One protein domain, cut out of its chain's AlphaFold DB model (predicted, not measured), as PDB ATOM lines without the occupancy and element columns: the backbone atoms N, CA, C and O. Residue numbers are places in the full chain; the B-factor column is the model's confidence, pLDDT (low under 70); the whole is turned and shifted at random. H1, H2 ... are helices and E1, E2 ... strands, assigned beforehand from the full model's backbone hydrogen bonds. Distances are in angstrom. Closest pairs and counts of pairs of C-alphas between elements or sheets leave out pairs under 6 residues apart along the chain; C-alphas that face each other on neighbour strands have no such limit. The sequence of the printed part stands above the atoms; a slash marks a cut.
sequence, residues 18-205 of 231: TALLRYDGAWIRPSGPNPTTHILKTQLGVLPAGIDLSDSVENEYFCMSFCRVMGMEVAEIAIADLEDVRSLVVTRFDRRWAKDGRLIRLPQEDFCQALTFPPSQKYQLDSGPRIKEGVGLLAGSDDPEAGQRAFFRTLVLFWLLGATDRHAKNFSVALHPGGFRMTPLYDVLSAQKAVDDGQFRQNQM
ATOM      1  N   THR A  18      79.216 -57.971 213.313       92.88
ATOM      2  CA  THR A  18      78.623 -59.285 213.084       92.88
ATOM      3  C   THR A  18      79.036 -59.802 211.712       92.88
ATOM      4  O   THR A  18      79.696 -59.110 210.936       92.88
ATOM      5  N   ALA A  19      78.697 -61.046 211.399       94.44
ATOM      6  CA  ALA A  19      78.952 -61.617 210.088       94.44
ATOM      7  C   ALA A  19      77.719 -62.363 209.590       94.44
ATOM      8  O   ALA A  19      77.135 -63.160 210.322       94.44
ATOM      9  N   LEU A  20      77.360 -62.138 208.325       95.19
ATOM     10  CA  LEU A  20      76.191 -62.738 207.681       95.19
ATOM     11  C   LEU A  20      76.559 -63.372 206.333       95.19
ATOM     12  O   LEU A  20      77.588 -63.075 205.710       95.19
ATOM     13  N   LEU A  21      75.714 -64.297 205.891       95.62
ATOM     14  CA  LEU A  21      75.713 -64.808 204.527       95.62
ATOM     15  C   LEU A  21      74.876 -63.862 203.656       95.62
ATOM     16  O   LEU A  21      73.759 -63.512 204.021       95.62
ATOM     17  N   ARG A  22      75.414 -63.459 202.506       94.56
ATOM     18  CA  ARG A  22      74.680 -62.786 201.439       94.56
ATOM     19  C   ARG A  22      74.525 -63.782 200.302       94.56
ATOM     20  O   ARG A  22      75.524 -64.214 199.733       94.56
ATOM     21  N   TYR A  23      73.292 -64.169 200.013       92.25
ATOM     22  CA  TYR A  23      72.972 -65.149 198.979       92.25
ATOM     23  C   TYR A  23      71.698 -64.711 198.262       92.25
ATOM     24  O   TYR A  23      70.752 -64.306 198.933       92.25
ATOM     25  N   ASP A  24      71.708 -64.707 196.928       91.25
ATOM     26  CA  ASP A  24      70.591 -64.266 196.074       91.25
ATOM     27  C   ASP A  24      69.954 -62.931 196.502       91.25
ATOM     28  O   ASP A  24      68.739 -62.759 196.520       91.25
ATOM     29  N   GLY A  25      70.783 -61.962 196.901       90.56
ATOM     30  CA  GLY A  25      70.288 -60.652 197.326       90.56
ATOM     31  C   GLY A  25      69.562 -60.649 198.681       90.56
ATOM     32  O   GLY A  25      68.930 -59.647 199.018       90.56
ATOM     33  N   ALA A  26      69.700 -61.696 199.499       93.50
ATOM     34  CA  ALA A  26      69.163 -61.771 200.858       93.50
ATOM     35  C   ALA A  26      70.269 -61.888 201.922       93.50
ATOM     36  O   ALA A  26      71.286 -62.557 201.724       93.50
ATOM     37  N   TRP A  27      70.077 -61.211 203.060       93.81
ATOM     38  CA  TRP A  27      70.930 -61.345 204.244       93.81
ATOM     39  C   TRP A  27      70.432 -62.514 205.088       93.81
ATOM     40  O   TRP A  27      69.270 -62.552 205.479       93.81
ATOM     41  N   ILE A  28      71.309 -63.477 205.356       93.81
ATOM     42  CA  ILE A  28      70.973 -64.734 206.016       93.81
ATOM     43  C   ILE A  28      71.907 -64.926 207.208       93.81
ATOM     44  O   ILE A  28      73.132 -64.851 207.078       93.81
ATOM     45  N   ARG A  29      71.333 -65.232 208.374       93.19
ATOM     46  CA  ARG A  29      72.087 -65.764 209.511       93.19
ATOM     47  C   ARG A  29      72.350 -67.250 209.252       93.19
ATOM     48  O   ARG A  29      71.397 -68.029 209.265       93.19
ATOM     49  N   PRO A  30      73.599 -67.667 208.990       87.75
ATOM     50  CA  PRO A  30      73.860 -69.060 208.669       87.75
ATOM     51  C   PRO A  30      73.658 -69.958 209.894       87.75
ATOM     52  O   PRO A  30      73.905 -69.553 211.032       87.75
ATOM     53  N   SER A  31      73.239 -71.196 209.643       84.56
ATOM     54  CA  SER A  31      73.125 -72.264 210.636       84.56
ATOM     55  C   SER A  31      74.131 -73.387 210.354       84.56
ATOM     56  O   SER A  31      74.522 -73.631 209.209       84.56
ATOM     57  N   GLY A  32      74.568 -74.077 211.412       86.25
ATOM     58  CA  GLY A  32      75.494 -75.208 211.312       86.25
ATOM     59  C   GLY A  32      76.843 -74.841 210.663       86.25
ATOM     60  O   GLY A  32      77.453 -73.845 211.052       86.25
ATOM     61  N   PRO A  33      77.349 -75.632 209.692       86.19
ATOM     62  CA  PRO A  33      78.668 -75.418 209.093       86.19
ATOM     63  C   PRO A  33      78.699 -74.308 208.029       86.19
ATOM     64  O   PRO A  33      79.788 -73.979 207.534       86.19
ATOM     65  N   ASN A  34      77.542 -73.737 207.667       86.50
ATOM     66  CA  ASN A  34      77.430 -72.755 206.593       86.50
ATOM     67  C   ASN A  34      78.271 -71.503 206.908       86.50
ATOM     68  O   ASN A  34      78.110 -70.901 207.972       86.50
ATOM     69  N   PRO A  35      79.211 -71.108 206.031       92.94
ATOM     70  CA  PRO A  35      80.031 -69.930 206.274       92.94
ATOM     71  C   PRO A  35      79.240 -68.632 206.075       92.94
ATOM     72  O   PRO A  35      78.345 -68.542 205.240       92.94
ATOM     73  N   THR A  36      79.646 -67.589 206.792       96.81
ATOM     74  CA  THR A  36      79.316 -66.199 206.453       96.81
ATOM     75  C   THR A  36      80.182 -65.714 205.290       96.81
ATOM     76  O   THR A  36      81.277 -66.235 205.070       96.81
ATOM     77  N   THR A  37      79.709 -64.690 204.581       97.50
ATOM     78  CA  THR A  37      80.382 -64.075 203.412       97.50
ATOM     79  C   THR A  37      80.777 -62.623 203.631       97.50
ATOM     80  O   THR A  37      81.669 -62.138 202.950       97.50
ATOM     81  N   HIS A  38      80.124 -61.932 204.562       97.88
ATOM     82  CA  HIS A  38      80.369 -60.520 204.821       97.88
ATOM     83  C   HIS A  38      80.519 -60.288 206.318       97.88
ATOM     84  O   HIS A  38      79.923 -61.007 207.127       97.88
ATOM     85  N   ILE A  39      81.323 -59.294 206.667       96.81
ATOM     86  CA  ILE A  39      81.393 -58.704 208.000       96.81
ATOM     87  C   ILE A  39      80.635 -57.380 207.931       96.81
ATOM     88  O   ILE A  39      80.827 -56.607 207.000       96.81
ATOM     89  N   LEU A  40      79.766 -57.147 208.903       95.94
ATOM     90  CA  LEU A  40      79.012 -55.913 209.072       95.94
ATOM     91  C   LEU A  40      79.574 -55.208 210.292       95.94
ATOM     92  O   LEU A  40      79.667 -55.830 211.354       95.94
ATOM     93  N   LYS A  41      79.962 -53.946 210.137       95.12
ATOM     94  CA  LYS A  41      80.486 -53.123 211.226       95.12
ATOM     95  C   LYS A  41      79.610 -51.899 211.413       95.12
ATOM     96  O   LYS A  41      79.324 -51.214 210.432       95.12
ATOM     97  N   THR A  42      79.213 -51.628 212.646       93.88
ATOM     98  CA  THR A  42      78.411 -50.449 212.986       93.88
ATOM     99  C   THR A  42      79.308 -49.262 213.336       93.88
ATOM    100  O   THR A  42      80.537 -49.378 213.391       93.88
ATOM    101  N   GLN A  43      78.700 -48.096 213.534       93.06
ATOM    102  CA  GLN A  43      79.399 -46.898 213.991       93.06
ATOM    103  C   GLN A  43      79.966 -47.101 215.408       93.06
ATOM    104  O   GLN A  43      79.336 -47.736 216.250       93.06
ATOM    105  N   LEU A  44      81.158 -46.562 215.672       89.12
ATOM    106  CA  LEU A  44      81.825 -46.656 216.980       89.12
ATOM    107  C   LEU A  44      81.201 -45.732 218.033       89.12
ATOM    108  O   LEU A  44      81.308 -46.006 219.226       89.12
ATOM    109  N   GLY A  45      80.571 -44.640 217.593       89.56
ATOM    110  CA  GLY A  45      80.055 -43.605 218.483       89.56
ATOM    111  C   GLY A  45      81.181 -42.871 219.214       89.56
ATOM    112  O   GLY A  45      82.282 -42.707 218.686       89.56
ATOM    113  N   VAL A  46      80.910 -42.441 220.446       87.12
ATOM    114  CA  VAL A  46      81.887 -41.741 221.289       87.12
ATOM    115  C   VAL A  46      82.615 -42.739 222.188       87.12
ATOM    116  O   VAL A  46      82.000 -43.422 223.008       87.12
ATOM    117  N   LEU A  47      83.939 -42.812 222.061       82.06
ATOM    118  CA  LEU A  47      84.776 -43.689 222.880       82.06
ATOM    119  C   LEU A  47      84.968 -43.140 224.308       82.06
ATOM    120  O   LEU A  47      84.876 -41.928 224.510       82.06
ATOM    121  N   PRO A  48      85.339 -43.981 225.303       72.62
ATOM    122  CA  PRO A  48      85.527 -43.556 226.701       72.62
ATOM    123  C   PRO A  48      86.503 -42.389 226.913       72.62
ATOM    124  O   PRO A  48      86.417 -41.685 227.913       72.62
ATOM    125  N   ALA A  49      87.419 -42.172 225.969       70.62
ATOM    126  CA  ALA A  49      88.369 -41.067 225.975       70.62
ATOM    127  C   ALA A  49      87.803 -39.742 225.408       70.62
ATOM    128  O   ALA A  49      88.561 -38.801 225.194       70.62
ATOM    129  N   GLY A  50      86.492 -39.667 225.141       77.00
ATOM    130  CA  GLY A  50      85.819 -38.480 224.599       77.00
ATOM    131  C   GLY A  50      85.993 -38.291 223.092       77.00
ATOM    132  O   GLY A  50      85.739 -37.205 222.580       77.00
ATOM    133  N   ILE A  51      86.440 -39.333 222.394       80.75
ATOM    134  CA  ILE A  51      86.739 -39.275 220.964       80.75
ATOM    135  C   ILE A  51      85.480 -39.606 220.192       80.75
ATOM    136  O   ILE A  51      84.932 -40.697 220.369       80.75
ATOM    137  N   ASP A  52      85.058 -38.696 219.330       87.75
ATOM    138  CA  ASP A  52      83.911 -38.920 218.466       87.75
ATOM    139  C   ASP A  52      84.337 -39.673 217.203       87.75
ATOM    140  O   ASP A  52      85.048 -39.143 216.349       87.75
ATOM    141  N   LEU A  53      83.900 -40.927 217.107       88.06
ATOM    142  CA  LEU A  53      84.026 -41.787 215.933       88.06
ATOM    143  C   LEU A  53      82.639 -42.242 215.460       88.06
ATOM    144  O   LEU A  53      82.463 -43.358 214.958       88.06
ATOM    145  N   SER A  54      81.632 -41.385 215.624       91.31
ATOM    146  CA  SER A  54      80.272 -41.649 215.147       91.31
ATOM    147  C   SER A  54      80.210 -41.803 213.625       91.31
ATOM    148  O   SER A  54      79.320 -42.475 213.120       91.31
ATOM    149  N   ASP A  55      81.177 -41.270 212.879       93.31
ATOM    150  CA  ASP A  55      81.314 -41.430 211.427       93.31
ATOM    151  C   ASP A  55      82.302 -42.544 211.028       93.31
ATOM    152  O   ASP A  55      82.833 -42.554 209.915       93.31
ATOM    153  N   SER A  56      82.572 -43.513 211.914       93.81
ATOM    154  CA  SER A  56      83.566 -44.565 211.647       93.81
ATOM    155  C   SER A  56      83.258 -45.411 210.407       93.81
ATOM    156  O   SER A  56      84.182 -45.925 209.776       93.81
ATOM    157  N   VAL A  57      81.983 -45.544 210.027       96.25
ATOM    158  CA  VAL A  57      81.564 -46.243 208.802       96.25
ATOM    159  C   VAL A  57      82.045 -45.489 207.560       96.25
ATOM    160  O   VAL A  57      82.688 -46.080 206.690       96.25
ATOM    161  N   GLU A  58      81.785 -44.186 207.480       97.19
ATOM    162  CA  GLU A  58      82.237 -43.300 206.405       97.19
ATOM    163  C   GLU A  58      83.753 -43.195 206.364       97.19
ATOM    164  O   GLU A  58      84.350 -43.256 205.289       97.19
ATOM    165  N   ASN A  59      84.370 -43.047 207.534       95.81
ATOM    166  CA  ASN A  59      85.810 -42.935 207.685       95.81
ATOM    167  C   ASN A  59      86.505 -44.183 207.127       95.81
ATOM    168  O   ASN A  59      87.384 -44.067 206.267       95.81
ATOM    169  N   GLU A  60      86.064 -45.382 207.530       96.50
ATOM    170  CA  GLU A  60      86.647 -46.617 207.009       96.50
ATOM    171  C   GLU A  60      86.359 -46.792 205.516       96.50
ATOM    172  O   GLU A  60      87.262 -47.153 204.755       96.50
ATOM    173  N   TYR A  61      85.139 -46.475 205.067       98.25
ATOM    174  CA  TYR A  61      84.792 -46.528 203.648       98.25
ATOM    175  C   TYR A  61      85.705 -45.632 202.802       98.25
ATOM    176  O   TYR A  61      86.229 -46.069 201.772       98.25
ATOM    177  N   PHE A  62      85.931 -44.395 203.247       98.00
ATOM    178  CA  PHE A  62      86.812 -43.438 202.591       98.00
ATOM    179  C   PHE A  62      88.254 -43.943 202.558       98.00
ATOM    180  O   PHE A  62      88.846 -44.021 201.482       98.00
ATOM    181  N   CYS A  63      88.811 -44.341 203.703       97.31
ATOM    182  CA  CYS A  63      90.206 -44.771 203.805       97.31
ATOM    183  C   CYS A  63      90.499 -46.003 202.939       97.31
ATOM    184  O   CYS A  63      91.498 -46.057 202.219       97.31
ATOM    185  N   MET A  64      89.607 -46.991 202.968       97.94
ATOM    186  CA  MET A  64      89.705 -48.192 202.139       97.94
ATOM    187  C   MET A  64      89.559 -47.872 200.646       97.94
ATOM    188  O   MET A  64      90.300 -48.412 199.821       97.94
ATOM    189  N   SER A  65      88.643 -46.968 200.286       98.38
ATOM    190  CA  SER A  65      88.469 -46.512 198.900       98.38
ATOM    191  C   SER A  65      89.684 -45.735 198.397       98.38
ATOM    192  O   SER A  65      90.129 -45.963 197.274       98.38
ATOM    193  N   PHE A  66      90.273 -44.884 199.239       98.00
ATOM    194  CA  PHE A  66      91.518 -44.182 198.947       98.00
ATOM    195  C   PHE A  66      92.659 -45.170 198.685       98.00
ATOM    196  O   PHE A  66      93.292 -45.105 197.635       98.00
ATOM    197  N   CYS A  67      92.872 -46.149 199.571       97.75
ATOM    198  CA  CYS A  67      93.884 -47.190 199.367       97.75
ATOM    199  C   CYS A  67      93.684 -47.954 198.046       97.75
ATOM    200  O   CYS A  67      94.661 -48.213 197.344       97.75
ATOM    201  N   ARG A  68      92.433 -48.261 197.670       98.12
ATOM    202  CA  ARG A  68      92.106 -48.889 196.378       98.12
ATOM    203  C   ARG A  68      92.536 -48.025 195.193       98.12
ATOM    204  O   ARG A  68      93.178 -48.527 194.275       98.12
ATOM    205  N   VAL A  69      92.204 -46.732 195.215       98.00
ATOM    206  CA  VAL A  69      92.584 -45.771 194.159       98.00
ATOM    207  C   VAL A  69      94.104 -45.621 194.065       98.00
ATOM    208  O   VAL A  69      94.641 -45.491 192.969       98.00
ATOM    209  N   MET A  70      94.809 -45.733 195.192       97.44
ATOM    210  CA  MET A  70      96.275 -45.738 195.249       97.44
ATOM    211  C   MET A  70      96.913 -47.061 194.782       97.44
ATOM    212  O   MET A  70      98.129 -47.230 194.882       97.44
ATOM    213  N   GLY A  71      96.115 -47.995 194.254       96.50
ATOM    214  CA  GLY A  71      96.584 -49.239 193.645       96.50
ATOM    215  C   GLY A  71      96.834 -50.376 194.633       96.50
ATOM    216  O   GLY A  71      97.530 -51.329 194.284       96.50
ATOM    217  N   MET A  72      96.301 -50.293 195.855       97.56
ATOM    218  CA  MET A  72      96.372 -51.392 196.817       97.56
ATOM    219  C   MET A  72      95.220 -52.372 196.621       97.56
ATOM    220  O   MET A  72      94.075 -51.973 196.392       97.56
ATOM    221  N   GLU A  73      95.500 -53.661 196.806       97.44
ATOM    222  CA  GLU A  73      94.446 -54.648 197.010       97.44
ATOM    223  C   GLU A  73      93.803 -54.416 198.376       97.44
ATOM    224  O   GLU A  73      94.473 -54.406 199.409       97.44
ATOM    225  N   VAL A  74      92.489 -54.221 198.392       97.94
ATOM    226  CA  VAL A  74      91.713 -53.973 199.607       97.94
ATOM    227  C   VAL A  74      90.461 -54.844 199.594       97.94
ATOM    228  O   VAL A  74      89.935 -55.156 198.522       97.94
ATOM    229  N   ALA A  75      89.959 -55.214 200.770       98.12
ATOM    230  CA  ALA A  75      88.671 -55.886 200.882       98.12
ATOM    231  C   ALA A  75      87.580 -55.062 200.182       98.12
ATOM    232  O   ALA A  75      87.563 -53.828 200.260       98.12
ATOM    233  N   GLU A  76      86.681 -55.732 199.463       98.31
ATOM    234  CA  GLU A  76      85.520 -55.068 198.880       98.31
ATOM    235  C   GLU A  76      84.614 -54.557 200.002       98.31
ATOM    236  O   GLU A  76      84.398 -55.236 201.008       98.31
ATOM    237  N   ILE A  77      84.145 -53.323 199.836       98.38
ATOM    238  CA  ILE A  77      83.382 -52.611 200.851       98.38
ATOM    239  C   ILE A  77      82.218 -51.852 200.225       98.38
ATOM    240  O   ILE A  77      82.338 -51.310 199.128       98.38
ATOM    241  N   ALA A  78      81.119 -51.771 200.963       98.06
ATOM    242  CA  ALA A  78      79.970 -50.933 200.661       98.06
ATOM    243  C   ALA A  78      79.401 -50.355 201.961       98.06
ATOM    244  O   ALA A  78      79.565 -50.942 203.029       98.06
ATOM    245  N   ILE A  79      78.712 -49.222 201.871       98.06
ATOM    246  CA  ILE A  79      77.871 -48.729 202.965       98.06
ATOM    247  C   ILE A  79      76.443 -49.186 202.691       98.06
ATOM    248  O   ILE A  79      75.963 -49.081 201.561       98.06
ATOM    249  N   ALA A  80      75.775 -49.695 203.719       95.75
ATOM    250  CA  ALA A  80      74.360 -50.020 203.666       95.75
ATOM    251  C   ALA A  80      73.687 -49.672 204.993       95.75
ATOM    252  O   ALA A  80      74.278 -49.846 206.060       95.75
ATOM    253  N   ASP A  81      72.432 -49.250 204.909       95.00
ATOM    254  CA  ASP A  81      71.565 -49.074 206.066       95.00
ATOM    255  C   ASP A  81      70.722 -50.349 206.216       95.00
ATOM    256  O   ASP A  81      69.957 -50.713 205.317       95.00
ATOM    257  N   LEU A  82      70.920 -51.088 207.311       89.56
ATOM    258  CA  LEU A  82      70.171 -52.308 207.624       89.56
ATOM    259  C   LEU A  82      69.273 -52.032 208.825       89.56
ATOM    260  O   LEU A  82      69.794 -51.813 209.912       89.56
ATOM    261  N   GLU A  83      67.949 -52.054 208.637       88.25
ATOM    262  CA  GLU A  83      66.978 -51.739 209.706       88.25
ATOM    263  C   GLU A  83      67.325 -50.420 210.428       88.25
ATOM    264  O   GLU A  83      67.400 -50.362 211.650       88.25
ATOM    265  N   ASP A  84      67.610 -49.373 209.643       89.38
ATOM    266  CA  ASP A  84      68.037 -48.038 210.097       89.38
ATOM    267  C   ASP A  84      69.405 -47.981 210.808       89.38
ATOM    268  O   ASP A  84      69.816 -46.930 211.301       89.38
ATOM    269  N   VAL A  85      70.166 -49.081 210.809       92.06
ATOM    270  CA  VAL A  85      71.540 -49.125 211.320       92.06
ATOM    271  C   VAL A  85      72.538 -48.947 210.180       92.06
ATOM    272  O   VAL A  85      72.756 -49.848 209.357       92.06
ATOM    273  N   ARG A  86      73.207 -47.793 210.178       95.44
ATOM    274  CA  ARG A  86      74.298 -47.487 209.254       95.44
ATOM    275  C   ARG A  86      75.465 -48.446 209.467       95.44
ATOM    276  O   ARG A  86      76.063 -48.487 210.544       95.44
ATOM    277  N   SER A  87      75.792 -49.214 208.433       96.19
ATOM    278  CA  SER A  87      76.785 -50.280 208.521       96.19
ATOM    279  C   SER A  87      77.786 -50.244 207.373       96.19
ATOM    280  O   SER A  87      77.426 -50.069 206.206       96.19
ATOM    281  N   LEU A  88      79.050 -50.514 207.695       98.00
ATOM    282  CA  LEU A  88      80.040 -50.899 206.700       98.00
ATOM    283  C   LEU A  88      79.903 -52.396 206.414       98.00
ATOM    284  O   LEU A  88      80.103 -53.237 207.293       98.00
ATOM    285  N   VAL A  89      79.588 -52.722 205.167       98.06
ATOM    286  CA  VAL A  89      79.552 -54.079 204.630       98.06
ATOM    287  C   VAL A  89      80.921 -54.394 204.041       98.06
ATOM    288  O   VAL A  89      81.331 -53.760 203.075       98.06
ATOM    289  N   VAL A  90      81.619 -55.383 204.594       98.19
ATOM    290  CA  VAL A  90      82.936 -55.829 204.122       98.19
ATOM    291  C   VAL A  90      82.828 -57.245 203.568       98.19
ATOM    292  O   VAL A  90      82.509 -58.179 204.312       98.19
ATOM    293  N   THR A  91      83.113 -57.434 202.279       98.38
ATOM    294  CA  THR A  91      83.182 -58.765 201.663       98.38
ATOM    295  C   THR A  91      84.386 -59.519 202.213       98.38
ATOM    296  O   THR A  91      85.525 -59.046 202.181       98.38
ATOM    297  N   ARG A  92      84.149 -60.727 202.724       97.94
ATOM    298  CA  ARG A  92      85.205 -61.578 203.269       97.94
ATOM    299  C   ARG A  92      86.047 -62.177 202.149       97.94
ATOM    300  O   ARG A  92      85.554 -62.983 201.365       97.94
ATOM    301  N   PHE A  93      87.336 -61.862 202.146       97.38
ATOM    302  CA  PHE A  93      88.320 -62.434 201.225       97.38
ATOM    303  C   PHE A  93      88.854 -63.807 201.676       97.38
ATOM    304  O   PHE A  93      89.481 -64.504 200.887       97.38
ATOM    305  N   ASP A  94      88.537 -64.258 202.897       97.62
ATOM    306  CA  ASP A  94      88.784 -65.631 203.371       97.62
ATOM    307  C   ASP A  94      87.638 -66.601 203.001       97.62
ATOM    308  O   ASP A  94      87.435 -67.657 203.618       97.62
ATOM    309  N   ARG A  95      86.827 -66.230 202.005       97.25
ATOM    310  CA  ARG A  95      85.682 -66.985 201.492       97.25
ATOM    311  C   ARG A  95      85.714 -67.009 199.975       97.25
ATOM    312  O   ARG A  95      86.076 -66.026 199.340       97.25
ATOM    313  N   ARG A  96      85.292 -68.127 199.384       95.06
ATOM    314  CA  ARG A  96      85.182 -68.253 197.927       95.06
ATOM    315  C   ARG A  96      84.038 -69.173 197.536       95.06
ATOM    316  O   ARG A  96      83.887 -70.241 198.123       95.06
ATOM    317  N   TRP A  97      83.275 -68.797 196.516       94.50
ATOM    318  CA  TRP A  97      82.357 -69.713 195.845       94.50
ATOM    319  C   TRP A  97      83.153 -70.633 194.914       94.50
ATOM    320  O   TRP A  97      83.872 -70.175 194.026       94.50
ATOM    321  N   ALA A  98      83.086 -71.939 195.153       94.06
ATOM    322  CA  ALA A  98      83.646 -72.945 194.266       94.06
ATOM    323  C   ALA A  98      82.777 -73.093 193.006       94.06
ATOM    324  O   ALA A  98      81.605 -72.720 192.989       94.06
ATOM    325  N   LYS A  99      83.349 -73.670 191.941       93.88
ATOM    326  CA  LYS A  99      82.652 -73.864 190.653       93.88
ATOM    327  C   LYS A  99      81.384 -74.719 190.765       93.88
ATOM    328  O   LYS A  99      80.510 -74.617 189.918       93.88
ATOM    329  N   ASP A 100      81.303 -75.555 191.793       93.62
ATOM    330  CA  ASP A 100      80.161 -76.419 192.099       93.62
ATOM    331  C   ASP A 100      79.119 -75.751 193.015       93.62
ATOM    332  O   ASP A 100      78.224 -76.420 193.525       93.62
ATOM    333  N   GLY A 101      79.241 -74.441 193.259       90.75
ATOM    334  CA  GLY A 101      78.309 -73.673 194.083       90.75
ATOM    335  C   GLY A 101      78.549 -73.783 195.589       90.75
ATOM    336  O   GLY A 101      77.820 -73.165 196.361       90.75
ATOM    337  N   ARG A 102      79.569 -74.517 196.057       92.88
ATOM    338  CA  ARG A 102      79.890 -74.562 197.494       92.88
ATOM    339  C   ARG A 102      80.633 -73.308 197.943       92.88
ATOM    340  O   ARG A 102      81.614 -72.904 197.324       92.88
ATOM    341  N   LEU A 103      80.243 -72.750 199.087       94.56
ATOM    342  CA  LEU A 103      81.012 -71.699 199.753       94.56
ATOM    343  C   LEU A 103      82.127 -72.322 200.605       94.56
ATOM    344  O   LEU A 103      81.858 -72.995 201.601       94.56
ATOM    345  N   ILE A 104      83.383 -72.089 200.227       94.94
ATOM    346  CA  ILE A 104      84.559 -72.617 200.927       94.94
ATOM    347  C   ILE A 104      85.240 -71.543 201.779       94.94
ATOM    348  O   ILE A 104      85.247 -70.360 201.434       94.94
ATOM    349  N   ARG A 105      85.830 -71.973 202.901       95.88
ATOM    350  CA  ARG A 105      86.714 -71.149 203.736       95.88
ATOM    351  C   ARG A 105      88.138 -71.255 203.197       95.88
ATOM    352  O   ARG A 105      88.588 -72.359 202.897       95.88
ATOM    353  N   LEU A 106      88.820 -70.124 203.079       96.75
ATOM    354  CA  LEU A 106      90.228 -70.065 202.709       96.75
ATOM    355  C   LEU A 106      91.067 -69.903 203.986       96.75
ATOM    356  O   LEU A 106      90.719 -69.058 204.811       96.75
ATOM    357  N   PRO A 107      92.121 -70.713 204.189       97.62
ATOM    358  CA  PRO A 107      93.011 -70.550 205.334       97.62
ATOM    359  C   PRO A 107      93.723 -69.191 205.321       97.62
ATOM    360  O   PRO A 107      94.229 -68.746 204.289       97.62
ATOM    361  N   GLN A 108      93.761 -68.540 206.479       97.44
ATOM    362  CA  GLN A 108      94.348 -67.218 206.668       97.44
ATOM    363  C   GLN A 108      94.860 -67.079 208.101       97.44
ATOM    364  O   GLN A 108      94.219 -67.565 209.034       97.44
ATOM    365  N   GLU A 109      95.960 -66.350 208.261       96.56
ATOM    366  CA  GLU A 109      96.541 -65.996 209.557       96.56
ATOM    367  C   GLU A 109      96.886 -64.505 209.600       96.56
ATOM    368  O   GLU A 109      97.266 -63.921 208.586       96.56
ATOM    369  N   ASP A 110      96.734 -63.860 210.757       96.75
ATOM    370  CA  ASP A 110      97.283 -62.518 210.979       96.75
ATOM    371  C   ASP A 110      98.796 -62.551 211.266       96.75
ATOM    372  O   ASP A 110      99.360 -63.609 211.550       96.75
ATOM    373  N   PHE A 111      99.489 -61.410 211.175       95.94
ATOM    374  CA  PHE A 111     100.945 -61.391 211.366       95.94
ATOM    375  C   PHE A 111     101.360 -61.784 212.786       95.94
ATOM    376  O   PHE A 111     102.455 -62.310 212.944       95.94
ATOM    377  N   CYS A 112     100.526 -61.580 213.814       95.38
ATOM    378  CA  CYS A 112     100.854 -62.097 215.143       95.38
ATOM    379  C   CYS A 112     100.894 -63.623 215.116       95.38
ATOM    380  O   CYS A 112     101.858 -64.207 215.594       95.38
ATOM    381  N   GLN A 113      99.895 -64.267 214.516       96.44
ATOM    382  CA  GLN A 113      99.864 -65.724 214.385       96.44
ATOM    383  C   GLN A 113     101.052 -66.237 213.563       96.44
ATOM    384  O   GLN A 113     101.809 -67.072 214.056       96.44
ATOM    385  N   ALA A 114     101.275 -65.670 212.374       96.94
ATOM    386  CA  ALA A 114     102.340 -66.096 211.467       96.94
ATOM    387  C   ALA A 114     103.751 -65.905 212.061       96.94
ATOM    388  O   ALA A 114     104.664 -66.672 211.764       96.94
ATOM    389  N   LEU A 115     103.936 -64.898 212.922       96.31
ATOM    390  CA  LEU A 115     105.204 -64.611 213.601       96.31
ATOM    391  C   LEU A 115     105.285 -65.196 215.021       96.31
ATOM    392  O   LEU A 115     106.266 -64.955 215.718       96.31
ATOM    393  N   THR A 116     104.290 -65.977 215.459       95.94
ATOM    394  CA  THR A 116     104.235 -66.598 216.799       95.94
ATOM    395  C   THR A 116     104.217 -65.584 217.961       95.94
ATOM    396  O   THR A 116     104.778 -65.814 219.030       95.94
ATOM    397  N   PHE A 117     103.530 -64.455 217.784       94.75
ATOM    398  CA  PHE A 117     103.252 -63.488 218.848       94.75
ATOM    399  C   PHE A 117     101.850 -63.698 219.442       94.75
ATOM    400  O   PHE A 117     100.881 -63.902 218.701       94.75
ATOM    401  N   PRO A 118     101.686 -63.603 220.775       93.38
ATOM    402  CA  PRO A 118     100.369 -63.636 221.393       93.38
ATOM    403  C   PRO A 118      99.551 -62.384 221.017       93.38
ATOM    404  O   PRO A 118     100.122 -61.313 220.799       93.38
ATOM    405  N   PRO A 119      98.205 -62.452 221.015       87.44
ATOM    406  CA  PRO A 119      97.356 -61.313 220.653       87.44
ATOM    407  C   PRO A 119      97.553 -60.056 221.515       87.44
ATOM    408  O   PRO A 119      97.272 -58.954 221.046       87.44
ATOM    409  N   SER A 120      98.019 -60.213 222.760       87.31
ATOM    410  CA  SER A 120      98.348 -59.106 223.667       87.31
ATOM    411  C   SER A 120      99.563 -58.293 223.212       87.31
ATOM    412  O   SER A 120      99.658 -57.123 223.550       87.31
ATOM    413  N   GLN A 121     100.449 -58.876 222.401       89.50
ATOM    414  CA  GLN A 121     101.643 -58.232 221.847       89.50
ATOM    415  C   GLN A 121     101.410 -57.809 220.393       89.50
ATOM    416  O   GLN A 121     102.269 -57.945 219.528       89.50
ATOM    417  N   LYS A 122     100.204 -57.335 220.077       83.88
ATOM    418  CA  LYS A 122      99.888 -56.869 218.721       83.88
ATOM    419  C   LYS A 122     100.618 -55.570 218.362       83.88
ATOM    420  O   LYS A 122     100.916 -55.357 217.188       83.88
ATOM    421  N   TYR A 123     100.912 -54.725 219.353       82.19
ATOM    422  CA  TYR A 123     101.615 -53.452 219.184       82.19
ATOM    423  C   TYR A 123     103.123 -53.607 219.352       82.19
ATOM    424  O   TYR A 123     103.579 -54.279 220.271       82.19
ATOM    425  N   GLN A 124     103.906 -52.879 218.551       81.44
ATOM    426  CA  GLN A 124     105.366 -52.848 218.690       81.44
ATOM    427  C   GLN A 124     105.830 -52.352 220.069       81.44
ATOM    428  O   GLN A 124     106.840 -52.833 220.581       81.44
ATOM    429  N   LEU A 125     105.118 -51.388 220.668       79.69
ATOM    430  CA  LEU A 125     105.443 -50.910 222.016       79.69
ATOM    431  C   LEU A 125     105.270 -51.992 223.080       79.69
ATOM    432  O   LEU A 125     106.074 -52.068 224.003       79.69
ATOM    433  N   ASP A 126     104.293 -52.874 222.896       83.88
ATOM    434  CA  ASP A 126     104.037 -54.001 223.791       83.88
ATOM    435  C   ASP A 126     104.907 -55.209 223.418       83.88
ATOM    436  O   ASP A 126     104.505 -56.361 223.561       83.88
ATOM    437  N   SER A 127     106.118 -54.950 222.910       85.75
ATOM    438  CA  SER A 127     107.067 -55.960 222.422       85.75
ATOM    439  C   SER A 127     106.550 -56.817 221.261       85.75
ATOM    440  O   SER A 127     107.046 -57.918 221.043       85.75
ATOM    441  N   GLY A 128     105.570 -56.317 220.509       88.94
ATOM    442  CA  GLY A 128     105.029 -56.968 219.325       88.94
ATOM    443  C   GLY A 128     105.911 -56.891 218.080       88.94
ATOM    444  O   GLY A 128     106.996 -56.293 218.108       88.94
ATOM    445  N   PRO A 129     105.426 -57.452 216.955       89.44
ATOM    446  CA  PRO A 129     106.132 -57.417 215.682       89.44
ATOM    447  C   PRO A 129     106.478 -55.992 215.249       89.44
ATOM    448  O   PRO A 129     105.652 -55.079 215.346       89.44
ATOM    449  N   ARG A 130     107.689 -55.808 214.722       89.25
ATOM    450  CA  ARG A 130     108.113 -54.578 214.049       89.25
ATOM    451  C   ARG A 130     108.077 -54.794 212.539       89.25
ATOM    452  O   ARG A 130     107.852 -55.893 212.026       89.25
ATOM    453  N   ILE A 131     108.367 -53.724 211.804       89.19
ATOM    454  CA  ILE A 131     108.418 -53.749 210.336       89.19
ATOM    455  C   ILE A 131     109.410 -54.804 209.832       89.19
ATOM    456  O   ILE A 131     109.110 -55.496 208.865       89.19
ATOM    457  N   LYS A 132     110.566 -54.970 210.494       90.12
ATOM    458  CA  LYS A 132     111.589 -55.942 210.075       90.12
ATOM    459  C   LYS A 132     111.089 -57.388 210.150       90.12
ATOM    460  O   LYS A 132     111.395 -58.164 209.252       90.12
ATOM    461  N   GLU A 133     110.301 -57.746 211.166       94.00
ATOM    462  CA  GLU A 133     109.697 -59.076 211.267       94.00
ATOM    463  C   GLU A 133     108.648 -59.278 210.167       94.00
ATOM    464  O   GLU A 133     108.630 -60.330 209.537       94.00
ATOM    465  N   GLY A 134     107.836 -58.258 209.860       93.62
ATOM    466  CA  GLY A 134     106.886 -58.305 208.740       93.62
ATOM    467  C   GLY A 134     107.567 -58.459 207.372       93.62
ATOM    468  O   GLY A 134     107.164 -59.295 206.565       93.62
ATOM    469  N   VAL A 135     108.644 -57.710 207.121       94.06
ATOM    470  CA  VAL A 135     109.470 -57.840 205.905       94.06
ATOM    471  C   VAL A 135     110.129 -59.220 205.832       94.06
ATOM    472  O   VAL A 135     110.157 -59.821 204.757       94.06
ATOM    473  N   GLY A 136     110.621 -59.734 206.963       96.06
ATOM    474  CA  GLY A 136     111.206 -61.070 207.076       96.06
ATOM    475  C   GLY A 136     110.200 -62.190 206.811       96.06
ATOM    476  O   GLY A 136     110.524 -63.128 206.091       96.06
ATOM    477  N   LEU A 137     108.963 -62.065 207.306       97.06
ATOM    478  CA  LEU A 137     107.871 -62.983 206.979       97.06
ATOM    479  C   LEU A 137     107.606 -62.990 205.471       97.06
ATOM    480  O   LEU A 137     107.596 -64.042 204.843       97.06
ATOM    481  N   LEU A 138     107.427 -61.811 204.874       97.69
ATOM    482  CA  LEU A 138     107.087 -61.690 203.455       97.69
ATOM    483  C   LEU A 138     108.234 -62.100 202.523       97.69
ATOM    484  O   LEU A 138     107.965 -62.469 201.383       97.69
ATOM    485  N   ALA A 139     109.479 -62.129 203.009       96.62
ATOM    486  CA  ALA A 139     110.614 -62.684 202.272       96.62
ATOM    487  C   ALA A 139     110.432 -64.175 201.921       96.62
ATOM    488  O   ALA A 139     111.040 -64.653 200.968       96.62
ATOM    489  N   GLY A 140     109.602 -64.900 202.681       95.88
ATOM    490  CA  GLY A 140     109.246 -66.298 202.424       95.88
ATOM    491  C   GLY A 140     107.936 -66.501 201.657       95.88
ATOM    492  O   GLY A 140     107.512 -67.644 201.516       95.88
ATOM    493  N   SER A 141     107.269 -65.426 201.219       96.69
ATOM    494  CA  SER A 141     106.020 -65.523 200.446       96.69
ATOM    495  C   SER A 141     106.276 -65.975 199.003       96.69
ATOM    496  O   SER A 141     107.416 -65.977 198.544       96.69
ATOM    497  N   ASP A 142     105.224 -66.334 198.265       96.75
ATOM    498  CA  ASP A 142     105.360 -66.792 196.870       96.75
ATOM    499  C   ASP A 142     105.998 -65.757 195.934       96.75
ATOM    500  O   ASP A 142     106.596 -66.114 194.920       96.75
ATOM    501  N   ASP A 143     105.794 -64.475 196.239       95.75
ATOM    502  CA  ASP A 143     106.355 -63.337 195.518       95.75
ATOM    503  C   ASP A 143     106.911 -62.350 196.555       95.75
ATOM    504  O   ASP A 143     106.219 -61.406 196.964       95.75
ATOM    505  N   PRO A 144     108.141 -62.602 197.046       96.25
ATOM    506  CA  PRO A 144     108.743 -61.819 198.118       96.25
ATOM    507  C   PRO A 144     108.812 -60.328 197.808       96.25
ATOM    508  O   PRO A 144     108.500 -59.495 198.660       96.25
ATOM    509  N   GLU A 145     109.182 -59.989 196.574       94.88
ATOM    510  CA  GLU A 145     109.367 -58.612 196.136       94.88
ATOM    511  C   GLU A 145     108.030 -57.863 196.104       94.88
ATOM    512  O   GLU A 145     107.906 -56.771 196.673       94.88
ATOM    513  N   ALA A 146     106.993 -58.463 195.508       93.62
ATOM    514  CA  ALA A 146     105.666 -57.861 195.486       93.62
ATOM    515  C   ALA A 146     105.064 -57.751 196.890       93.62
ATOM    516  O   ALA A 146     104.505 -56.703 197.226       93.62
ATOM    517  N   GLY A 147     105.212 -58.786 197.724       94.25
ATOM    518  CA  GLY A 147     104.728 -58.790 199.102       94.25
ATOM    519  C   GLY A 147     105.363 -57.681 199.940       94.25
ATOM    520  O   GLY A 147     104.656 -56.868 200.541       94.25
ATOM    521  N   GLN A 148     106.694 -57.585 199.935       94.75
ATOM    522  CA  GLN A 148     107.427 -56.554 200.678       94.75
ATOM    523  C   GLN A 148     107.108 -55.143 200.171       94.75
ATOM    524  O   GLN A 148     106.882 -54.233 200.975       94.75
ATOM    525  N   ARG A 149     107.018 -54.954 198.848       93.81
ATOM    526  CA  ARG A 149     106.619 -53.676 198.247       93.81
ATOM    527  C   ARG A 149     105.198 -53.278 198.643       93.81
ATOM    528  O   ARG A 149     104.975 -52.117 198.983       93.81
ATOM    529  N   ALA A 150     104.243 -54.209 198.620       93.81
ATOM    530  CA  ALA A 150     102.867 -53.954 199.040       93.81
ATOM    531  C   ALA A 150     102.796 -53.583 200.529       93.81
ATOM    532  O   ALA A 150     102.144 -52.601 200.895       93.81
ATOM    533  N   PHE A 151     103.526 -54.298 201.387       94.69
ATOM    534  CA  PHE A 151     103.603 -53.982 202.811       94.69
ATOM    535  C   PHE A 151     104.183 -52.585 203.057       94.69
ATOM    536  O   PHE A 151     103.565 -51.778 203.748       94.69
ATOM    537  N   PHE A 152     105.302 -52.240 202.413       92.06
ATOM    538  CA  PHE A 152     105.896 -50.908 202.538       92.06
ATOM    539  C   PHE A 152     104.961 -49.795 202.041       92.06
ATOM    540  O   PHE A 152     104.747 -48.808 202.745       92.06
ATOM    541  N   ARG A 153     104.342 -49.966 200.863       93.81
ATOM    542  CA  ARG A 153     103.344 -49.014 200.338       93.81
ATOM    543  C   ARG A 153     102.182 -48.823 201.310       93.81
ATOM    544  O   ARG A 153     101.750 -47.694 201.521       93.81
ATOM    545  N   THR A 154     101.727 -49.899 201.948       93.12
ATOM    546  CA  THR A 154     100.678 -49.838 202.972       93.12
ATOM    547  C   THR A 154     101.079 -48.940 204.141       93.12
ATOM    548  O   THR A 154     100.294 -48.088 204.546       93.12
ATOM    549  N   LEU A 155     102.303 -49.084 204.659       90.75
ATOM    550  CA  LEU A 155     102.802 -48.265 205.770       90.75
ATOM    551  C   LEU A 155     102.838 -46.771 205.414       90.75
ATOM    552  O   LEU A 155     102.447 -45.935 206.229       90.75
ATOM    553  N   VAL A 156     103.246 -46.433 204.185       90.75
ATOM    554  CA  VAL A 156     103.240 -45.046 203.688       90.75
ATOM    555  C   VAL A 156     101.815 -44.498 203.591       90.75
ATOM    556  O   VAL A 156     101.556 -43.382 204.035       90.75
ATOM    557  N   LEU A 157     100.872 -45.276 203.057       92.19
ATOM    558  CA  LEU A 157      99.469 -44.860 202.969       92.19
ATOM    559  C   LEU A 157      98.835 -44.684 204.350       92.19
ATOM    560  O   LEU A 157      98.083 -43.739 204.560       92.19
ATOM    561  N   PHE A 158      99.158 -45.554 205.307       89.25
ATOM    562  CA  PHE A 158      98.675 -45.427 206.682       89.25
ATOM    563  C   PHE A 158      99.195 -44.162 207.350       89.25
ATOM    564  O   PHE A 158      98.441 -43.497 208.055       89.25
ATOM    565  N   TRP A 159     100.443 -43.782 207.083       86.25
ATOM    566  CA  TRP A 159     100.959 -42.494 207.526       86.25
ATOM    567  C   TRP A 159     100.216 -41.316 206.894       86.25
ATOM    568  O   TRP A 159      99.772 -40.430 207.620       86.25
ATOM    569  N   LEU A 160     100.031 -41.327 205.568       89.38
ATOM    570  CA  LEU A 160      99.316 -40.267 204.845       89.38
ATOM    571  C   LEU A 160      97.878 -40.085 205.343       89.38
ATOM    572  O   LEU A 160      97.391 -38.964 205.428       89.38
ATOM    573  N   LEU A 161      97.212 -41.190 205.680       89.62
ATOM    574  CA  LEU A 161      95.849 -41.194 206.200       89.62
ATOM    575  C   LEU A 161      95.767 -40.872 207.698       89.62
ATOM    576  O   LEU A 161      94.659 -40.780 208.218       89.62
ATOM    577  N   GLY A 162      96.880 -40.760 208.427       87.31
ATOM    578  CA  GLY A 162      96.839 -40.649 209.889       87.31
ATOM    579  C   GLY A 162      96.191 -41.874 210.552       87.31
ATOM    580  O   GLY A 162      95.459 -41.742 211.531       87.31
ATOM    581  N   ALA A 163      96.407 -43.069 209.996       86.69
ATOM    582  CA  ALA A 163      95.864 -44.324 210.509       86.69
ATOM    583  C   ALA A 163      96.746 -44.871 211.645       86.69
ATOM    584  O   ALA A 163      97.694 -45.627 211.421       86.69
ATOM    585  N   THR A 164      96.450 -44.455 212.875       77.50
ATOM    586  CA  THR A 164      97.319 -44.659 214.047       77.50
ATOM    587  C   THR A 164      97.223 -46.058 214.666       77.50
ATOM    588  O   THR A 164      98.239 -46.592 215.112       77.50
ATOM    589  N   ASP A 165      96.061 -46.718 214.625       75.62
ATOM    590  CA  ASP A 165      95.838 -48.034 215.259       75.62
ATOM    591  C   ASP A 165      96.235 -49.238 214.379       75.62
ATOM    592  O   ASP A 165      95.587 -50.284 214.364       75.62
ATOM    593  N   ARG A 166      97.290 -49.099 213.570       78.81
ATOM    594  CA  ARG A 166      97.695 -50.125 212.595       78.81
ATOM    595  C   ARG A 166      98.782 -51.049 213.117       78.81
ATOM    596  O   ARG A 166      99.968 -50.868 212.851       78.81
ATOM    597  N   HIS A 167      98.347 -52.043 213.879       83.69
ATOM    598  CA  HIS A 167      99.206 -53.014 214.549       83.69
ATOM    599  C   HIS A 167      99.290 -54.345 213.781       83.69
ATOM    600  O   HIS A 167      98.576 -54.548 212.797       83.69
ATOM    601  N   ALA A 168     100.103 -55.298 214.243       86.88
ATOM    602  CA  ALA A 168     100.394 -56.526 213.494       86.88
ATOM    603  C   ALA A 168      99.141 -57.346 213.113       86.88
ATOM    604  O   ALA A 168      99.070 -57.893 212.016       86.88
ATOM    605  N   LYS A 169      98.084 -57.351 213.937       88.38
ATOM    606  CA  LYS A 169      96.834 -58.072 213.615       88.38
ATOM    607  C   LYS A 169      95.996 -57.460 212.479       88.38
ATOM    608  O   LYS A 169      94.974 -58.033 212.131       88.38
ATOM    609  N   ASN A 170      96.373 -56.300 211.938       90.56
ATOM    610  CA  ASN A 170      95.718 -55.698 210.768       90.56
ATOM    611  C   ASN A 170      96.351 -56.126 209.439       90.56
ATOM    612  O   ASN A 170      95.936 -55.665 208.377       90.56
ATOM    613  N   PHE A 171      97.369 -56.979 209.504       94.81
ATOM    614  CA  PHE A 171      98.022 -57.572 208.357       94.81
ATOM    615  C   PHE A 171      97.823 -59.079 208.438       94.81
ATOM    616  O   PHE A 171      97.968 -59.673 209.507       94.81
ATOM    617  N   SER A 172      97.477 -59.699 207.314       96.81
ATOM    618  CA  SER A 172      97.277 -61.143 207.235       96.81
ATOM    619  C   SER A 172      97.938 -61.742 206.005       96.81
ATOM    620  O   SER A 172      98.176 -61.053 205.007       96.81
ATOM    621  N   VAL A 173      98.196 -63.043 206.083       97.94
ATOM    622  CA  VAL A 173      98.639 -63.889 204.979       97.94
ATOM    623  C   VAL A 173      97.554 -64.908 204.634       97.94
ATOM    624  O   VAL A 173      96.948 -65.513 205.518       97.94
ATOM    625  N   ALA A 174      97.286 -65.080 203.341       97.69
ATOM    626  CA  ALA A 174      96.451 -66.147 202.814       97.69
ATOM    627  C   ALA A 174      97.331 -67.371 202.563       97.69
ATOM    628  O   ALA A 174      98.339 -67.272 201.859       97.69
ATOM    629  N   LEU A 175      96.932 -68.517 203.108       97.44
ATOM    630  CA  LEU A 175      97.673 -69.764 202.963       97.44
ATOM    631  C   LEU A 175      97.035 -70.625 201.877       97.44
ATOM    632  O   LEU A 175      95.810 -70.733 201.763       97.44
ATOM    633  N   HIS A 176      97.875 -71.284 201.097       93.94
ATOM    634  CA  HIS A 176      97.457 -72.260 200.103       93.94
ATOM    635  C   HIS A 176      98.478 -73.404 200.054       93.94
ATOM    636  O   HIS A 176      99.534 -73.320 200.684       93.94
ATOM    637  N   PRO A 177      98.176 -74.521 199.371       94.19
ATOM    638  CA  PRO A 177      99.104 -75.644 199.323       94.19
ATOM    639  C   PRO A 177     100.472 -75.217 198.776       94.19
ATOM    640  O   PRO A 177     100.580 -74.846 197.611       94.19
ATOM    641  N   GLY A 178     101.501 -75.287 199.624       92.06
ATOM    642  CA  GLY A 178     102.890 -75.010 199.256       92.06
ATOM    643  C   GLY A 178     103.344 -73.552 199.370       92.06
ATOM    644  O   GLY A 178     104.503 -73.298 199.056       92.06
ATOM    645  N   GLY A 179     102.499 -72.622 199.827       96.19
ATOM    646  CA  GLY A 179     102.868 -71.207 199.838       96.19
ATOM    647  C   GLY A 179     101.900 -70.280 200.569       96.19
ATOM    648  O   GLY A 179     100.883 -70.696 201.140       96.19
ATOM    649  N   PHE A 180     102.235 -68.992 200.555       97.94
ATOM    650  CA  PHE A 180     101.408 -67.935 201.127       97.94
ATOM    651  C   PHE A 180     101.660 -66.585 200.459       97.94
ATOM    652  O   PHE A 180     102.720 -66.320 199.894       97.94
ATOM    653  N   ARG A 181     100.667 -65.697 200.556       97.12
ATOM    654  CA  ARG A 181     100.744 -64.312 200.067       97.12
ATOM    655  C   ARG A 181     100.084 -63.362 201.046       97.12
ATOM    656  O   ARG A 181      99.219 -63.769 201.817       97.12
ATOM    657  N   MET A 182     100.460 -62.091 200.992       96.44
ATOM    658  CA  MET A 182      99.770 -61.048 201.744       96.44
ATOM    659  C   MET A 182      98.303 -60.942 201.290       96.44
ATOM    660  O   MET A 182      98.009 -61.013 200.100       96.44
ATOM    661  N   THR A 183      97.381 -60.815 202.242       97.56
ATOM    662  CA  THR A 183      95.947 -60.599 201.965       97.56
ATOM    663  C   THR A 183      95.655 -59.153 201.546       97.56
ATOM    664  O   THR A 183      96.466 -58.269 201.841       97.56
ATOM    665  N   PRO A 184      94.481 -58.878 200.941       97.75
ATOM    666  CA  PRO A 184      93.995 -57.512 200.764       97.75
ATOM    667  C   PRO A 184      93.945 -56.742 202.091       97.75
ATOM    668  O   PRO A 184      93.694 -57.331 203.142       97.75
ATOM    669  N   LEU A 185      94.125 -55.421 202.054       96.81
ATOM    670  CA  LEU A 185      94.010 -54.577 203.248       96.81
ATOM    671  C   LEU A 185      92.565 -54.511 203.754       96.81
ATOM    672  O   LEU A 185      91.618 -54.566 202.974       96.81
ATOM    673  N   TYR A 186      92.405 -54.337 205.063       95.50
ATOM    674  CA  TYR A 186      91.117 -54.219 205.755       95.50
ATOM    675  C   TYR A 186      91.269 -53.376 207.030       95.50
ATOM    676  O   TYR A 186      92.394 -53.172 207.486       95.50
ATOM    677  N   ASP A 187      90.178 -52.889 207.627       92.31
ATOM    678  CA  ASP A 187      90.154 -52.156 208.911       92.31
ATOM    679  C   ASP A 187      90.900 -50.799 208.898       92.31
ATOM    680  O   ASP A 187      91.522 -50.429 209.894       92.31
ATOM    681  N   VAL A 188      90.920 -50.060 207.776       93.12
ATOM    682  CA  VAL A 188      91.649 -48.771 207.696       93.12
ATOM    683  C   VAL A 188      90.797 -47.648 208.276       93.12
ATOM    684  O   VAL A 188      89.798 -47.293 207.672       93.12
ATOM    685  N   LEU A 189      91.220 -47.044 209.385       91.25
ATOM    686  CA  LEU A 189      90.567 -45.871 209.971       91.25
ATOM    687  C   LEU A 189      91.569 -44.735 210.146       91.25
ATOM    688  O   LEU A 189      92.688 -44.962 210.607       91.25
ATOM    689  N   SER A 190      91.157 -43.525 209.781       90.88
ATOM    690  CA  SER A 190      91.918 -42.298 209.986       90.88
ATOM    691  C   SER A 190      91.571 -41.665 211.328       90.88
ATOM    692  O   SER A 190      90.400 -41.569 211.695       90.88
ATOM    693  N   ALA A 191      92.586 -41.168 212.027       86.12
ATOM    694  CA  ALA A 191      92.413 -40.361 213.226       86.12
ATOM    695  C   ALA A 191      92.330 -38.846 212.913       86.12
ATOM    696  O   ALA A 191      92.151 -38.040 213.823       86.12
ATOM    697  N   GLN A 192      92.451 -38.444 211.638       86.88
ATOM    698  CA  GLN A 192      92.602 -37.043 211.227       86.88
ATOM    699  C   GLN A 192      91.407 -36.172 211.626       86.88
ATOM    700  O   GLN A 192      91.609 -35.082 212.145       86.88
ATOM    701  N   LYS A 193      90.172 -36.662 211.472       87.25
ATOM    702  CA  LYS A 193      88.980 -35.907 211.885       87.25
ATOM    703  C   LYS A 193      89.017 -35.525 213.365       87.25
ATOM    704  O   LYS A 193      88.734 -34.389 213.715       87.25
ATOM    705  N   ALA A 194      89.397 -36.458 214.231       84.25
ATOM    706  CA  ALA A 194      89.478 -36.189 215.659       84.25
ATOM    707  C   ALA A 194      90.593 -35.174 215.996       84.25
ATOM    708  O   ALA A 194      90.471 -34.427 216.966       84.25
ATOM    709  N   VAL A 195      91.647 -35.087 215.172       83.44
ATOM    710  CA  VAL A 195      92.633 -33.992 215.251       83.44
ATOM    711  C   VAL A 195      92.016 -32.663 214.834       83.44
ATOM    712  O   VAL A 195      92.191 -31.669 215.538       83.44
ATOM    713  N   ASP A 196      91.292 -32.639 213.717       85.94
ATOM    714  CA  ASP A 196      90.661 -31.426 213.183       85.94
ATOM    715  C   ASP A 196      89.598 -30.870 214.147       85.94
ATOM    716  O   ASP A 196      89.497 -29.657 214.334       85.94
ATOM    717  N   ASP A 197      88.882 -31.758 214.840       85.88
ATOM    718  CA  ASP A 197      87.912 -31.427 215.889       85.88
ATOM    719  C   ASP A 197      88.579 -31.029 217.224       85.88
ATOM    720  O   ASP A 197      87.897 -30.746 218.212       85.88
ATOM    721  N   GLY A 198      89.914 -31.018 217.290       82.12
ATOM    722  CA  GLY A 198      90.680 -30.618 218.471       82.12
ATOM    723  C   GLY A 198      90.641 -31.616 219.631       82.12
ATOM    724  O   GLY A 198      91.010 -31.257 220.750       82.12
ATOM    725  N   GLN A 199      90.220 -32.862 219.388       79.69
ATOM    726  CA  GLN A 199      90.119 -33.904 220.417       79.69
ATOM    727  C   GLN A 199      91.504 -34.423 220.838       79.69
ATOM    728  O   GLN A 199      91.683 -34.855 221.974       79.69
ATOM    729  N   PHE A 200      92.505 -34.331 219.954       75.12
ATOM    730  CA  PHE A 200      93.927 -34.477 220.288       75.12
ATOM    731  C   PHE A 200      94.821 -33.745 219.274       75.12
ATOM    732  O   PHE A 200      94.389 -33.338 218.198       75.12
ATOM    733  N   ARG A 201      96.096 -33.539 219.619       71.00
ATOM    734  CA  ARG A 201      97.065 -32.811 218.785       71.00
ATOM    735  C   ARG A 201      97.690 -33.722 217.730       71.00
ATOM    736  O   ARG A 201      98.018 -34.873 218.001       71.00
ATOM    737  N   GLN A 202      97.977 -33.174 216.548       67.25
ATOM    738  CA  GLN A 202      98.597 -33.908 215.434       67.25
ATOM    739  C   GLN A 202      99.918 -34.608 215.810       67.25
ATOM    740  O   GLN A 202     100.186 -35.714 215.351       67.25
ATOM    741  N   ASN A 203     100.734 -34.001 216.678       67.81
ATOM    742  CA  ASN A 203     101.997 -34.583 217.149       67.81
ATOM    743  C   ASN A 203     101.821 -35.799 218.084       67.81
ATOM    744  O   ASN A 203     102.806 -36.462 218.405       67.81
ATOM    745  N   GLN A 204     100.590 -36.097 218.510       62.75
ATOM    746  CA  GLN A 204     100.241 -37.306 219.255       62.75
ATOM    747  C   GLN A 204      99.921 -38.485 218.318       62.75
ATOM    748  O   GLN A 204      99.867 -39.622 218.781       62.75
ATOM    749  N   MET A 205      99.775 -38.263 217.001       66.19
ATOM    750  CA  MET A 205      99.624 -39.355 216.038       66.19
ATOM    751  C   MET A 205     100.938 -40.119 215.876       66.19
ATOM    752  O   MET A 205     101.933 -39.590 215.377       66.19
TER     753      MET A 205
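AT A GLANCE: This is residues 18 to 205 of the 231 residues of the protein "HipA-like protein" of Ruegeria conchae (UniProt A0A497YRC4). What does the model look like? It has two lobes: in one, H1 packs on the E5 and E4 part of a curled sheet, E2 E1 E3 E5 E4; in the other, the helical hairpin H3 and H4 and short H2 meet the small sheet E8 E9 E10. Along the chain the strand hairpin E6 and E7 comes between the lobes. What is it made of? The printed part has 188 residues, 93 of them, under half, in five named helices and ten named strands (E1 E2 E3 H1 E4 E5 E6 E7 E8 H2 H3 H4 E9 E10 H5); its class is mixed, helices and strands, and its three sheets are antiparallel. It is compact, with a radius of gyration of the C-alphas of 17.6 A and spans of 54 by 46 by 32 A.

IN THESE COORDINATES: Where does the first lobe run? E1, residues 18 to 23, begins at C-alpha 18 (78.623, -59.285, 213.084); E2 is 26 to 28, E3 38 to 42, H1 56 to 69 and 19.7 A long, E4 77 to 82, and E5 85 to 91 and 17.9 A long. What follows? E6 is 95 to 97, E7 103 to 105, E8 108 to 110, H2 111 to 114, H3 131 to 138, H4 144 to 160 and 24.5 A long, E9 172 to 176, E10 179 to 182, and H5 192 to 196, ending at C-alpha 196 (90.661, -31.426, 213.183).

HOW THE PARTS SIT: How is the large sheet paired? N 21 and O 28 of E1 and E2 are 2.9 A apart, N 18 and O 40 of E1 and E3 2.9 A, N 39 and O 90 of E3 and E5 2.9 A, and N 78 and O 89 of E4 and E5 2.9 A. What is on it? H1 is over E5 and E4 at a height over the sheet of 9.8 A; its closest C-alphas to E5 are Val 57 and Leu 88, 5.3 A. E3, H1 and E4 form a split strand-helix-strand unit, two strands running the same way with E5 between them, its crossover right-handed. How does the second lobe sit? Across the neighbour strands E8 and E9, N 109 and O 173 are within hydrogen-bond range at 3.0 A, and across E9 and E10, N 174 and O 181 at 2.8 A; H2, H3 and H4 only graze this sheet. H4 touches H3 with residues 144 to 151 alone, closest C-alphas Leu 138 and Pro 144, 5.6 A, opposite ways at a tilt of 35.1 degrees, only just steep. Are the helices' backbones complete? In H1, H3, H4 and H5 every O i to N i+4 pair is within hydrogen-bond range; H2 is too short for one.

THE WHOLE: How large is it? The two C-alphas farthest apart, those of Asp 100 and Gly 198, are 53.9 A apart. Which links are long, and where is confidence low? The links E3 to H1, H2 to H3 and H4 to E9 are long, and the printed part has no cut. Residues 202 to 205 are under 70 in pLDDT.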